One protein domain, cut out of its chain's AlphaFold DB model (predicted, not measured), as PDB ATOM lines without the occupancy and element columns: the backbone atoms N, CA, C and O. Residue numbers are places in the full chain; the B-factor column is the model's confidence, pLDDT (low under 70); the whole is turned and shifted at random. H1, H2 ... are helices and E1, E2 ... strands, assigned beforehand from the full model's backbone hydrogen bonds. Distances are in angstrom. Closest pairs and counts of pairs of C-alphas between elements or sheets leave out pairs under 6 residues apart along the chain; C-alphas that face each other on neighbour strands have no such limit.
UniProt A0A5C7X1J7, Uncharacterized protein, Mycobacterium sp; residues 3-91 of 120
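This is residues 3 to 91 of the 120 residues of an uncharacterized protein of Mycobacterium sp (UniProt A0A5C7X1J7). This domain has little regular structure: two helices, H1 and H2, follow one another along the longest axis, H2's end meeting H1's beginning, with short strand E1, short helix H3 and long loops around them. The 89 printed residues hold H1, E1, H2, H3 in that order, mostly helix, with 29 residues in named elements. It is compact, radius of gyration of the C-alphas 12.7 A, spanning 38 by 26 by 22 A.

Residues 3 to 4 pair in parallel with residues 27 to 28 of E1, residues 26 to 28, which pairs with no named strand. H1, residues 12 to 22, touches H2, residues 35 to 45, the same way at a steep tilt of 37 degrees, only just past shallow; the closest C-alphas, of Val 12 and Leu 44, are 5.1 A apart. The closest C-alphas of E1 and H2, of Val 28 and Ala 45, are 5.8 A apart. H3, residues 59 to 62, is close to H2 but not clearly touching: the closest C-alphas, of Ser 35 and Val 60, are 6.4 A apart. H3 is apart from H1 and E1. In H1 every O i to N i+4 pair is within hydrogen-bond range, in H2 5 of 7; H3 is too short for one.

H1 begins at C-alpha 12 (147.832, 145.513, 150.907) and is 15.2 A long; E1 is 7.0 A, H2 14.3 A, and H3 5.4 A, ending at C-alpha 62 (159.052, 163.789, 160.880).

The C-alphas farthest apart, of Gly 23 and Asp 91, are 39.1 A apart. The printed part has no cut. The link from H2 to H3 is long, and residues 63 to 91 hold no named element. No printed residue is under 70 in pLDDT.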
ATOM      1  N   PHE A   3     156.898 152.461 142.667       96.56
ATOM      2  CA  PHE A   3     156.549 152.763 144.052       96.56
ATOM      3  C   PHE A   3     155.066 152.524 144.286       96.56
ATOM      4  O   PHE A   3     154.222 152.984 143.516       96.56
ATOM      5  N   LEU A   4     154.759 151.796 145.353       97.31
ATOM      6  CA  LEU A   4     153.403 151.416 145.722       97.31
ATOM      7  C   LEU A   4     153.047 151.993 147.091       97.31
ATOM      8  O   LEU A   4     153.906 152.155 147.953       97.31
ATOM      9  N   GLY A   5     151.759 152.260 147.291       97.31
ATOM     10  CA  GLY A   5     151.209 152.670 148.578       97.31
ATOM     11  C   GLY A   5     149.917 151.916 148.853       97.31
ATOM     12  O   GLY A   5     148.969 151.973 148.063       97.31
ATOM     13  N   ALA A   6     149.857 151.214 149.979       96.81
ATOM     14  CA  ALA A   6     148.698 150.447 150.405       96.81
ATOM     15  C   ALA A   6     147.462 151.343 150.535       96.81
ATOM     16  O   ALA A   6     146.402 150.974 150.037       96.81
ATOM     17  N   ALA A   7     147.572 152.527 151.148       93.50
ATOM     18  CA  ALA A   7     146.418 153.415 151.311       93.50
ATOM     19  C   ALA A   7     145.857 153.900 149.960       93.50
ATOM     20  O   ALA A   7     144.641 153.919 149.772       93.50
ATOM     21  N   ALA A   8     146.737 154.236 149.011       93.88
ATOM     22  CA  ALA A   8     146.353 154.732 147.689       93.88
ATOM     23  C   ALA A   8     145.731 153.638 146.805       93.88
ATOM     24  O   ALA A   8     144.817 153.909 146.031       93.88
ATOM     25  N   LEU A   9     146.194 152.394 146.948       96.25
ATOM     26  CA  LEU A   9     145.758 151.255 146.133       96.25
ATOM     27  C   LEU A   9     144.621 150.442 146.776       96.25
ATOM     28  O   LEU A   9     144.250 149.379 146.280       96.25
ATOM     29  N   GLY A  10     144.038 150.926 147.877       94.75
ATOM     30  CA  GLY A  10     142.896 150.278 148.527       94.75
ATOM     31  C   GLY A  10     143.267 149.048 149.364       94.75
ATOM     32  O   GLY A  10     142.476 148.106 149.477       94.75
ATOM     33  N   GLY A  11     144.457 149.050 149.953       95.56
ATOM     34  CA  GLY A  11     144.959 148.062 150.904       95.56
ATOM     35  C   GLY A  11     146.000 147.107 150.320       95.56
ATOM     36  O   GLY A  11     146.137 146.956 149.107       95.56
ATOM     37  N   VAL A  12     146.697 146.404 151.218       96.81
ATOM     38  CA  VAL A  12     147.832 145.513 150.907       96.81
ATOM     39  C   VAL A  12     147.501 144.501 149.808       96.81
ATOM     40  O   VAL A  12     148.227 144.391 148.829       96.81
ATOM     41  N   ARG A  13     146.362 143.802 149.915       97.06
ATOM     42  CA  ARG A  13     145.980 142.770 148.932       97.06
ATOM     43  C   ARG A  13     145.785 143.327 147.523       97.06
ATOM     44  O   ARG A  13     146.092 142.647 146.553       97.06
ATOM     45  N   ARG A  14     145.220 144.531 147.406       97.69
ATOM     46  CA  ARG A  14     145.010 145.170 146.102       97.69
ATOM     47  C   ARG A  14     146.336 145.684 145.549       97.69
ATOM     48  O   ARG A  14     146.616 145.442 144.383       97.69
ATOM     49  N   ALA A  15     147.170 146.284 146.396       97.88
ATOM     50  CA  ALA A  15     148.515 146.707 146.022       97.88
ATOM     51  C   ALA A  15     149.386 145.539 145.522       97.88
ATOM     52  O   ALA A  15     150.059 145.690 144.509       97.88
ATOM     53  N   MET A  16     149.306 144.362 146.152       97.62
ATOM     54  CA  MET A  16     150.018 143.157 145.700       97.62
ATOM     55  C   MET A  16     149.612 142.714 144.293       97.62
ATOM     56  O   MET A  16     150.480 142.448 143.469       97.62
ATOM     57  N   ARG A  17     148.313 142.733 143.962       97.50
ATOM     58  CA  ARG A  17     147.869 142.442 142.585       97.50
ATOM     59  C   ARG A  17     148.433 143.440 141.581       97.50
ATOM     60  O   ARG A  17     148.767 143.063 140.466       97.50
ATOM     61  N   ILE A  18     148.531 144.715 141.959       97.25
ATOM     62  CA  ILE A  18     149.149 145.730 141.098       97.25
ATOM     63  C   ILE A  18     150.645 145.450 140.924       97.25
ATOM     64  O   ILE A  18     151.128 145.534 139.801       97.25
ATOM     65  N   ALA A  19     151.361 145.070 141.986       96.69
ATOM     66  CA  ALA A  19     152.772 144.692 141.900       96.69
ATOM     67  C   ALA A  19     152.993 143.537 140.905       96.69
ATOM     68  O   ALA A  19     153.868 143.622 140.044       96.69
ATOM     69  N   GLU A  20     152.150 142.502 140.977       95.94
ATOM     70  CA  GLU A  20     152.166 141.357 140.057       95.94
ATOM     71  C   GLU A  20     151.896 141.772 138.606       95.94
ATOM     72  O   GLU A  20     152.624 141.361 137.705       95.94
ATOM     73  N   ILE A  21     150.886 142.619 138.373       96.94
ATOM     74  CA  ILE A  21     150.531 143.110 137.030       96.94
ATOM     75  C   ILE A  21     151.654 143.958 136.431       96.94
ATOM     76  O   ILE A  21     151.933 143.862 135.238       96.94
ATOM     77  N   VAL A  22     152.275 144.815 137.243       95.75
ATOM     78  CA  VAL A  22     153.333 145.720 136.784       95.75
ATOM     79  C   VAL A  22     154.591 144.942 136.395       95.75
ATOM     80  O   VAL A  22     155.270 145.341 135.452       95.75
ATOM     81  N   GLY A  23     154.913 143.847 137.093       94.00
ATOM     82  CA  GLY A  23     156.043 142.978 136.742       94.00
ATOM     83  C   GLY A  23     157.420 143.651 136.848       94.00
ATOM     84  O   GLY A  23     158.386 143.182 136.251       94.00
ATOM     85  N   LEU A  24     157.523 144.761 137.586       95.81
ATOM     86  CA  LEU A  24     158.771 145.487 137.843       95.81
ATOM     87  C   LEU A  24     159.179 145.336 139.316       95.81
ATOM     88  O   LEU A  24     158.305 145.167 140.169       95.81
ATOM     89  N   PRO A  25     160.474 145.503 139.656       96.44
ATOM     90  CA  PRO A  25     160.902 145.639 141.046       96.44
ATOM     91  C   PRO A  25     160.122 146.760 141.747       96.44
ATOM     92  O   PRO A  25     160.056 147.883 141.226       96.44
ATOM     93  N   CYS A  26     159.524 146.445 142.895       97.50
ATOM     94  CA  CYS A  26     158.650 147.345 143.642       97.50
ATOM     95  C   CYS A  26     159.247 147.715 145.006       97.50
ATOM     96  O   CYS A  26     159.881 146.892 145.665       97.50
ATOM     97  N   ALA A  27     158.983 148.944 145.440       97.62
ATOM     98  CA  ALA A  27     159.226 149.423 146.796       97.62
ATOM     99  C   ALA A  27     157.990 150.172 147.316       97.62
ATOM    100  O   ALA A  27     157.160 150.638 146.533       97.62
ATOM    101  N   VAL A  28     157.853 150.290 148.636       97.88
ATOM    102  CA  VAL A  28     156.789 151.086 149.256       97.88
ATOM    103  C   VAL A  28     157.308 152.480 149.572       97.88
ATOM    104  O   VAL A  28     158.406 152.620 150.111       97.88
ATOM    105  N   ALA A  29     156.506 153.493 149.261       96.69
ATOM    106  CA  ALA A  29     156.760 154.871 149.654       96.69
ATOM    107  C   ALA A  29     155.477 155.516 150.177       96.69
ATOM    108  O   ALA A  29     154.380 155.278 149.663       96.69
ATOM    109  N   ALA A  30     155.614 156.329 151.220       95.75
ATOM    110  CA  ALA A  30     154.481 156.931 151.897       95.75
ATOM    111  C   ALA A  30     154.819 158.318 152.447       95.75
ATOM    112  O   ALA A  30     155.826 158.508 153.121       95.75
ATOM    113  N   ASP A  31     153.900 159.269 152.250       95.19
ATOM    114  CA  ASP A  31     153.975 160.556 152.947       95.19
ATOM    115  C   ASP A  31     153.960 160.378 154.479       95.19
ATOM    116  O   ASP A  31     153.280 159.461 154.967       95.19
ATOM    117  N   PRO A  32     154.612 161.284 155.243       96.12
ATOM    118  CA  PRO A  32     154.617 161.276 156.705       96.12
ATOM    119  C   PRO A  32     153.221 161.179 157.324       96.12
ATOM    120  O   PRO A  32     152.374 162.061 157.161       96.12
ATOM    121  N   ARG A  33     152.984 160.093 158.064       95.62
ATOM    122  CA  ARG A  33     151.711 159.753 158.712       95.62
ATOM    123  C   ARG A  33     151.982 159.028 160.040       95.62
ATOM    124  O   ARG A  33     153.101 158.596 160.289       95.62
ATOM    125  N   SER A  34     150.975 158.926 160.912       96.69
ATOM    126  CA  SER A  34     151.115 158.245 162.212       96.69
ATOM    127  C   SER A  34     151.390 156.748 162.054       96.69
ATOM    128  O   SER A  34     151.082 156.165 161.010       96.69
ATOM    129  N   SER A  35     151.873 156.085 163.110       97.25
ATOM    130  CA  SER A  35     152.164 154.641 163.065       97.25
ATOM    131  C   SER A  35     150.951 153.785 162.698       97.25
ATOM    132  O   SER A  35     151.091 152.761 162.036       97.25
ATOM    133  N   VAL A  36     149.742 154.221 163.066       95.94
ATOM    134  CA  VAL A  36     148.485 153.549 162.690       95.94
ATOM    135  C   VAL A  36     148.302 153.525 161.172       95.94
ATOM    136  O   VAL A  36     147.944 152.497 160.603       95.94
ATOM    137  N   ALA A  37     148.555 154.653 160.506       93.81
ATOM    138  CA  ALA A  37     148.426 154.760 159.058       93.81
ATOM    139  C   ALA A  37     149.598 154.083 158.328       93.81
ATOM    140  O   ALA A  37     149.387 153.436 157.304       93.81
ATOM    141  N   MET A  38     150.810 154.190 158.880       96.38
ATOM    142  CA  MET A  38     152.014 153.559 158.331       96.38
ATOM    143  C   MET A  38     151.982 152.031 158.424       96.38
ATOM    144  O   MET A  38     152.604 151.367 157.604       96.38
ATOM    145  N   ALA A  39     151.218 151.446 159.350       96.31
ATOM    146  CA  ALA A  39     151.136 149.995 159.510       96.31
ATOM    147  C   ALA A  39     150.672 149.259 158.241       96.31
ATOM    148  O   ALA A  39     151.158 148.168 157.955       96.31
ATOM    149  N   GLY A  40     149.763 149.850 157.456       95.62
ATOM    150  CA  GLY A  40     149.341 149.269 156.177       95.62
ATOM    151  C   GLY A  40     150.441 149.308 155.113       95.62
ATOM    152  O   GLY A  40     150.576 148.367 154.337       95.62
ATOM    153  N   GLU A  41     151.240 150.374 155.108       97.19
ATOM    154  CA  GLU A  41     152.382 150.544 154.203       97.19
ATOM    155  C   GLU A  41     153.510 149.568 154.572       97.19
ATOM    156  O   GLU A  41     154.035 148.861 153.716       97.19
ATOM    157  N   LEU A  42     153.807 149.438 155.868       97.19
ATOM    158  CA  LEU A  42     154.782 148.480 156.388       97.19
ATOM    159  C   LEU A  42     154.359 147.027 156.140       97.19
ATOM    160  O   LEU A  42     155.191 146.192 155.792       97.19
ATOM    161  N   ALA A  43     153.068 146.722 156.271       97.12
ATOM    162  CA  ALA A  43     152.548 145.404 155.934       97.12
ATOM    163  C   ALA A  43     152.709 145.087 154.441       97.12
ATOM    164  O   ALA A  43     153.013 143.948 154.112       97.12
ATOM    165  N   LEU A  44     152.535 146.071 153.547       97.38
ATOM    166  CA  LEU A  44     152.806 145.895 152.117       97.38
ATOM    167  C   LEU A  44     154.294 145.645 151.857       97.38
ATOM    168  O   LEU A  44     154.627 144.705 151.143       97.38
ATOM    169  N   ALA A  45     155.174 146.438 152.468       97.00
ATOM    170  CA  ALA A  45     156.620 146.252 152.370       97.00
ATOM    171  C   ALA A  45     157.037 144.837 152.796       97.00
ATOM    172  O   ALA A  45     157.782 144.174 152.087       97.00
ATOM    173  N   GLY A  46     156.478 144.337 153.901       96.06
ATOM    174  CA  GLY A  46     156.786 143.007 154.424       96.06
ATOM    175  C   GLY A  46     156.305 141.822 153.580       96.06
ATOM    176  O   GLY A  46     156.694 140.696 153.877       96.06
ATOM    177  N   VAL A  47     155.452 142.034 152.569       96.12
ATOM    178  CA  VAL A  47     154.952 140.959 151.686       96.12
ATOM    179  C   VAL A  47     155.406 141.095 150.235       96.12
ATOM    180  O   VAL A  47     155.171 140.181 149.444       96.12
ATOM    181  N   LEU A  48     156.025 142.218 149.862       96.56
ATOM    182  CA  LEU A  48     156.600 142.376 148.531       96.56
ATOM    183  C   LEU A  48     157.838 141.476 148.380       96.56
ATOM    184  O   LEU A  48     158.590 141.302 149.341       96.56
ATOM    185  N   PRO A  49     158.087 140.917 147.181       94.06
ATOM    186  CA  PRO A  49     159.361 140.277 146.884       94.06
ATOM    187  C   PRO A  49     160.522 141.255 147.081       94.06
ATOM    188  O   PRO A  49     160.399 142.434 146.734       94.06
ATOM    189  N   ASP A  50     161.649 140.755 147.587       91.81
ATOM    190  CA  ASP A  50     162.850 141.570 147.755       91.81
ATOM    191  C   ASP A  50     163.321 142.113 146.396       91.81
ATOM    192  O   ASP A  50     163.556 141.367 145.442       91.81
ATOM    193  N   SER A  51     163.413 143.438 146.311       91.88
ATOM    194  CA  SER A  51     163.840 144.176 145.126       91.88
ATOM    195  C   SER A  51     165.247 144.763 145.263       91.88
ATOM    196  O   SER A  51     165.732 145.383 144.316       91.88
ATOM    197  N   GLY A  52     165.894 144.609 146.427       93.06
ATOM    198  CA  GLY A  52     167.145 145.284 146.783       93.06
ATOM    199  C   GLY A  52     166.996 146.793 147.025       93.06
ATOM    200  O   GLY A  52     167.997 147.487 147.197       93.06
ATOM    201  N   LEU A  53     165.765 147.318 147.014       93.25
ATOM    202  CA  LEU A  53     165.457 148.728 147.246       93.25
ATOM    203  C   LEU A  53     164.984 148.944 148.685       93.25
ATOM    204  O   LEU A  53     164.179 148.176 149.207       93.25
ATOM    205  N   ALA A  54     165.415 150.045 149.299       95.81
ATOM    206  CA  ALA A  54     164.856 150.487 150.571       95.81
ATOM    207  C   ALA A  54     163.413 151.000 150.400       95.81
ATOM    208  O   ALA A  54     163.046 151.549 149.358       95.81
ATOM    209  N   HIS A  55     162.597 150.844 151.442       97.00
ATOM    210  CA  HIS A  55     161.248 151.407 151.508       97.00
ATOM    211  C   HIS A  55     161.253 152.744 152.259       97.00
ATOM    212  O   HIS A  55     161.880 152.872 153.310       97.00
ATOM    213  N   GLU A  56     160.509 153.731 151.760       96.25
ATOM    214  CA  GLU A  56     160.428 155.074 152.350       96.25
ATOM    215  C   GLU A  56     159.309 155.125 153.403       96.25
ATOM    216  O   GLU A  56     158.187 155.561 153.129       96.25
ATOM    217  N   LEU A  57     159.604 154.605 154.604       96.00
ATOM    218  CA  LEU A  57     158.636 154.417 155.700       96.00
ATOM    219  C   LEU A  57     159.037 155.075 157.037       96.00
ATOM    220  O   LEU A  57     158.432 154.800 158.071       96.00
ATOM    221  N   ASP A  58     160.018 155.974 157.039       94.31
ATOM    222  CA  ASP A  58     160.532 156.688 158.220       94.31
ATOM    223  C   ASP A  58     159.674 157.899 158.646       94.31
ATOM    224  O   ASP A  58     159.968 158.583 159.629       94.31
ATOM    225  N   GLY A  59     158.579 158.159 157.926       93.75
ATOM    226  CA  GLY A  59     157.780 159.379 158.033       93.75
ATOM    227  C   GLY A  59     157.241 159.715 159.430       93.75
ATOM    228  O   GLY A  59     156.980 160.887 159.699       93.75
ATOM    229  N   VAL A  60     157.117 158.742 160.341       96.06
ATOM    230  CA  VAL A  60     156.679 158.985 161.730       96.06
ATOM    231  C   VAL A  60     157.646 159.921 162.464       96.06
ATOM    232  O   VAL A  60     157.200 160.816 163.183       96.06
ATOM    233  N   ALA A  61     158.958 159.790 162.230       94.19
ATOM    234  CA  ALA A  61     159.992 160.604 162.879       94.19
ATOM    235  C   ALA A  61     159.936 162.094 162.484       94.19
ATOM    236  O   ALA A  61     160.526 162.941 163.152       94.19
ATOM    237  N   ARG A  62     159.213 162.423 161.406       95.00
ATOM    238  CA  ARG A  62     159.052 163.789 160.880       95.00
ATOM    239  C   ARG A  62     157.814 164.503 161.430       95.00
ATOM    240  O   ARG A  62     157.582 165.665 161.100       95.00
ATOM    241  N   LEU A  63     156.997 163.819 162.229       96.69
ATOM    242  CA  LEU A  63     155.805 164.387 162.855       96.69
ATOM    243  C   LEU A  63     156.129 164.970 164.235       96.69
ATOM    244  O   LEU A  63     157.063 164.547 164.907       96.69
ATOM    245  N   ALA A  64     155.292 165.896 164.709       96.12
ATOM    246  CA  ALA A  64     155.392 166.438 166.072       96.12
ATOM    247  C   ALA A  64     155.137 165.382 167.171       96.12
ATOM    248  O   ALA A  64     155.402 165.618 168.350       96.12
ATOM    249  N   GLY A  65     154.580 164.234 166.795       96.25
ATOM    250  CA  GLY A  65     154.386 163.086 167.659       96.25
ATOM    251  C   GLY A  65     153.490 162.040 167.011       96.25
ATOM    252  O   GLY A  65     153.107 162.151 165.847       96.25
ATOM    253  N   ASP A  66     153.165 161.020 167.794       97.50
ATOM    254  CA  ASP A  66     152.456 159.834 167.333       97.50
ATOM    255  C   ASP A  66     151.352 159.443 168.320       97.50
ATOM    256  O   ASP A  66     151.409 159.772 169.506       97.50
ATOM    257  N   VAL A  67     150.347 158.725 167.827       97.75
ATOM    258  CA  VAL A  67     149.125 158.381 168.574       97.75
ATOM    259  C   VAL A  67     149.176 156.998 169.213       97.75
ATOM    260  O   VAL A  67     148.201 156.586 169.824       97.75
ATOM    261  N   VAL A  68     150.280 156.266 169.069       97.50
ATOM    262  CA  VAL A  68     150.501 154.944 169.681       97.50
ATOM    263  C   VAL A  68     151.560 155.047 170.779       97.50
ATOM    264  O   VAL A  68     152.300 156.037 170.840       97.50
ATOM    265  N   SER A  69     151.653 154.039 171.649       96.31
ATOM    266  CA  SER A  69     152.670 154.012 172.708       96.31
ATOM    267  C   SER A  69     154.098 154.047 172.125       96.31
ATOM    268  O   SER A  69     154.309 153.550 171.017       96.31
ATOM    269  N   PRO A  70     155.105 154.597 172.838       94.69
ATOM    270  CA  PRO A  70     156.477 154.702 172.322       94.69
ATOM    271  C   PRO A  70     157.037 153.378 171.790       94.69
ATOM    272  O   PRO A  70     157.601 153.342 170.705       94.69
ATOM    273  N   ALA A  71     156.808 152.282 172.520       93.69
ATOM    274  CA  ALA A  71     157.281 150.943 172.161       93.69
ATOM    275  C   ALA A  71     156.611 150.360 170.903       93.69
ATOM    276  O   ALA A  71     157.047 149.337 170.383       93.69
ATOM    277  N   ARG A  72     155.514 150.967 170.439       94.88
ATOM    278  CA  ARG A  72     154.759 150.552 169.252       94.88
ATOM    279  C   ARG A  72     154.863 151.562 168.109       94.88
ATOM    280  O   ARG A  72     154.251 151.333 167.067       94.88
ATOM    281  N   SER A  73     155.597 152.658 168.306       96.06
ATOM    282  CA  SER A  73     155.823 153.669 167.278       96.06
ATOM    283  C   SER A  73     156.779 153.121 166.218       96.06
ATOM    284  O   SER A  73     157.796 152.512 166.544       96.06
ATOM    285  N   LEU A  74     156.438 153.310 164.946       95.88
ATOM    286  CA  LEU A  74     157.198 152.823 163.796       95.88
ATOM    287  C   LEU A  74     158.352 153.779 163.481       95.88
ATOM    288  O   LEU A  74     158.369 154.448 162.450       95.88
ATOM    289  N   ILE A  75     159.301 153.855 164.410       95.62
ATOM    290  CA  ILE A  75     160.562 154.576 164.250       95.62
ATOM    291  C   ILE A  75     161.630 153.569 163.804       95.62
ATOM    292  O   ILE A  75     161.828 152.575 164.509       95.62
ATOM    293  N   PRO A  76     162.300 153.782 162.657       94.75
ATOM    294  CA  PRO A  76     163.343 152.875 162.200       94.75
ATOM    295  C   PRO A  76     164.499 152.772 163.198       94.75
ATOM    296  O   PRO A  76     164.942 153.780 163.752       94.75
ATOM    297  N   ALA A  77     165.017 151.561 163.372       94.56
ATOM    298  CA  ALA A  77     166.245 151.274 164.106       94.56
ATOM    299  C   ALA A  77     167.165 150.453 163.198       94.56
ATOM    300  O   ALA A  77     166.707 149.506 162.560       94.56
ATOM    301  N   ASP A  78     168.431 150.859 163.080       95.06
ATOM    302  CA  ASP A  78     169.425 150.229 162.195       95.06
ATOM    303  C   ASP A  78     168.953 150.074 160.734       95.06
ATOM    304  O   ASP A  78     169.243 149.091 160.059       95.06
ATOM    305  N   GLY A  79     168.186 151.056 160.245       94.38
ATOM    306  CA  GLY A  79     167.619 151.051 158.890       94.38
ATOM    307  C   GLY A  79     166.422 150.111 158.698       94.38
ATOM    308  O   GLY A  79     165.933 149.982 157.580       94.38
ATOM    309  N   MET A  80     165.926 149.486 159.769       95.31
ATOM    310  CA  MET A  80     164.880 148.467 159.718       95.31
ATOM    311  C   MET A  80     163.638 148.878 160.515       95.31
ATOM    312  O   MET A  80     163.705 149.619 161.497       95.31
ATOM    313  N   LEU A  81     162.486 148.347 160.102       94.69
ATOM    314  CA  LEU A  81     161.216 148.456 160.818       94.69
ATOM    315  C   LEU A  81     160.637 147.059 161.078       94.69
ATOM    316  O   LEU A  81     160.692 146.201 160.194       94.69
ATOM    317  N   PRO A  82     160.045 146.809 162.259       91.69
ATOM    318  CA  PRO A  82     159.489 145.506 162.585       91.69
ATOM    319  C   PRO A  82     158.130 145.304 161.911       91.69
ATOM    320  O   PRO A  82     157.149 145.971 162.244       91.69
ATOM    321  N   VAL A  83     158.033 144.327 161.008       91.06
ATOM    322  CA  VAL A  83     156.743 143.903 160.446       91.06
ATOM    323  C   VAL A  83     155.989 143.091 161.503       91.06
ATOM    324  O   VAL A  83     156.205 141.893 161.675       91.06
ATOM    325  N   ALA A  84     155.122 143.762 162.260       85.44
ATOM    326  CA  ALA A  84     154.316 143.126 163.296       85.44
ATOM    327  C   ALA A  84     153.062 142.449 162.702       85.44
ATOM    328  O   ALA A  84     152.435 143.005 161.799       85.44
ATOM    329  N   PRO A  85     152.610 141.309 163.259       85.19
ATOM    330  CA  PRO A  85     151.408 140.611 162.790       85.19
ATOM    331  C   PRO A  85     150.112 141.399 163.036       85.19
ATOM    332  O   PRO A  85     149.077 141.096 162.447       85.19
ATOM    333  N   MET A  86     150.153 142.405 163.917       89.44
ATOM    334  CA  MET A  86     149.021 143.273 164.226       89.44
ATOM    335  C   MET A  86     149.437 144.746 164.187       89.44
ATOM    336  O   MET A  86     150.496 145.088 164.736       89.44
ATOM    337  N   PRO A  87     148.595 145.634 163.623       89.94
ATOM    338  CA  PRO A  87     148.862 147.064 163.633       89.94
ATOM    339  C   PRO A  87     148.913 147.598 165.075       89.94
ATOM    340  O   PRO A  87     148.259 147.050 165.970       89.94
ATOM    341  N   PRO A  88     149.693 148.658 165.338       94.12
ATOM    342  CA  PRO A  88     149.729 149.283 166.649       94.12
ATOM    343  C   PRO A  88     148.383 149.966 166.933       94.12
ATOM    344  O   PRO A  88     147.871 150.728 166.112       94.12
ATOM    345  N   ALA A  89     147.797 149.677 168.095       95.19
ATOM    346  CA  ALA A  89     146.573 150.335 168.534       95.19
ATOM    347  C   ALA A  89     146.874 151.771 169.001       95.19
ATOM    348  O   ALA A  89     147.939 152.001 169.589       95.19
ATOM    349  N   PRO A  90     145.958 152.733 168.779       96.88
ATOM    350  CA  PRO A  90     146.060 154.048 169.390       96.88
ATOM    351  C   PRO A  90     146.121 153.941 170.916       96.88
ATOM    352  O   PRO A  90     145.337 153.222 171.534       96.88
ATOM    353  N   ASP A  91     147.042 154.685 171.506       98.00
ATOM    354  CA  ASP A  91     147.136 154.906 172.941       98.00
ATOM    355  C   ASP A  91     146.139 156.019 173.328       98.00
ATOM    356  O   ASP A  91     146.188 157.095 172.722       98.00
TER     357      ASP A  91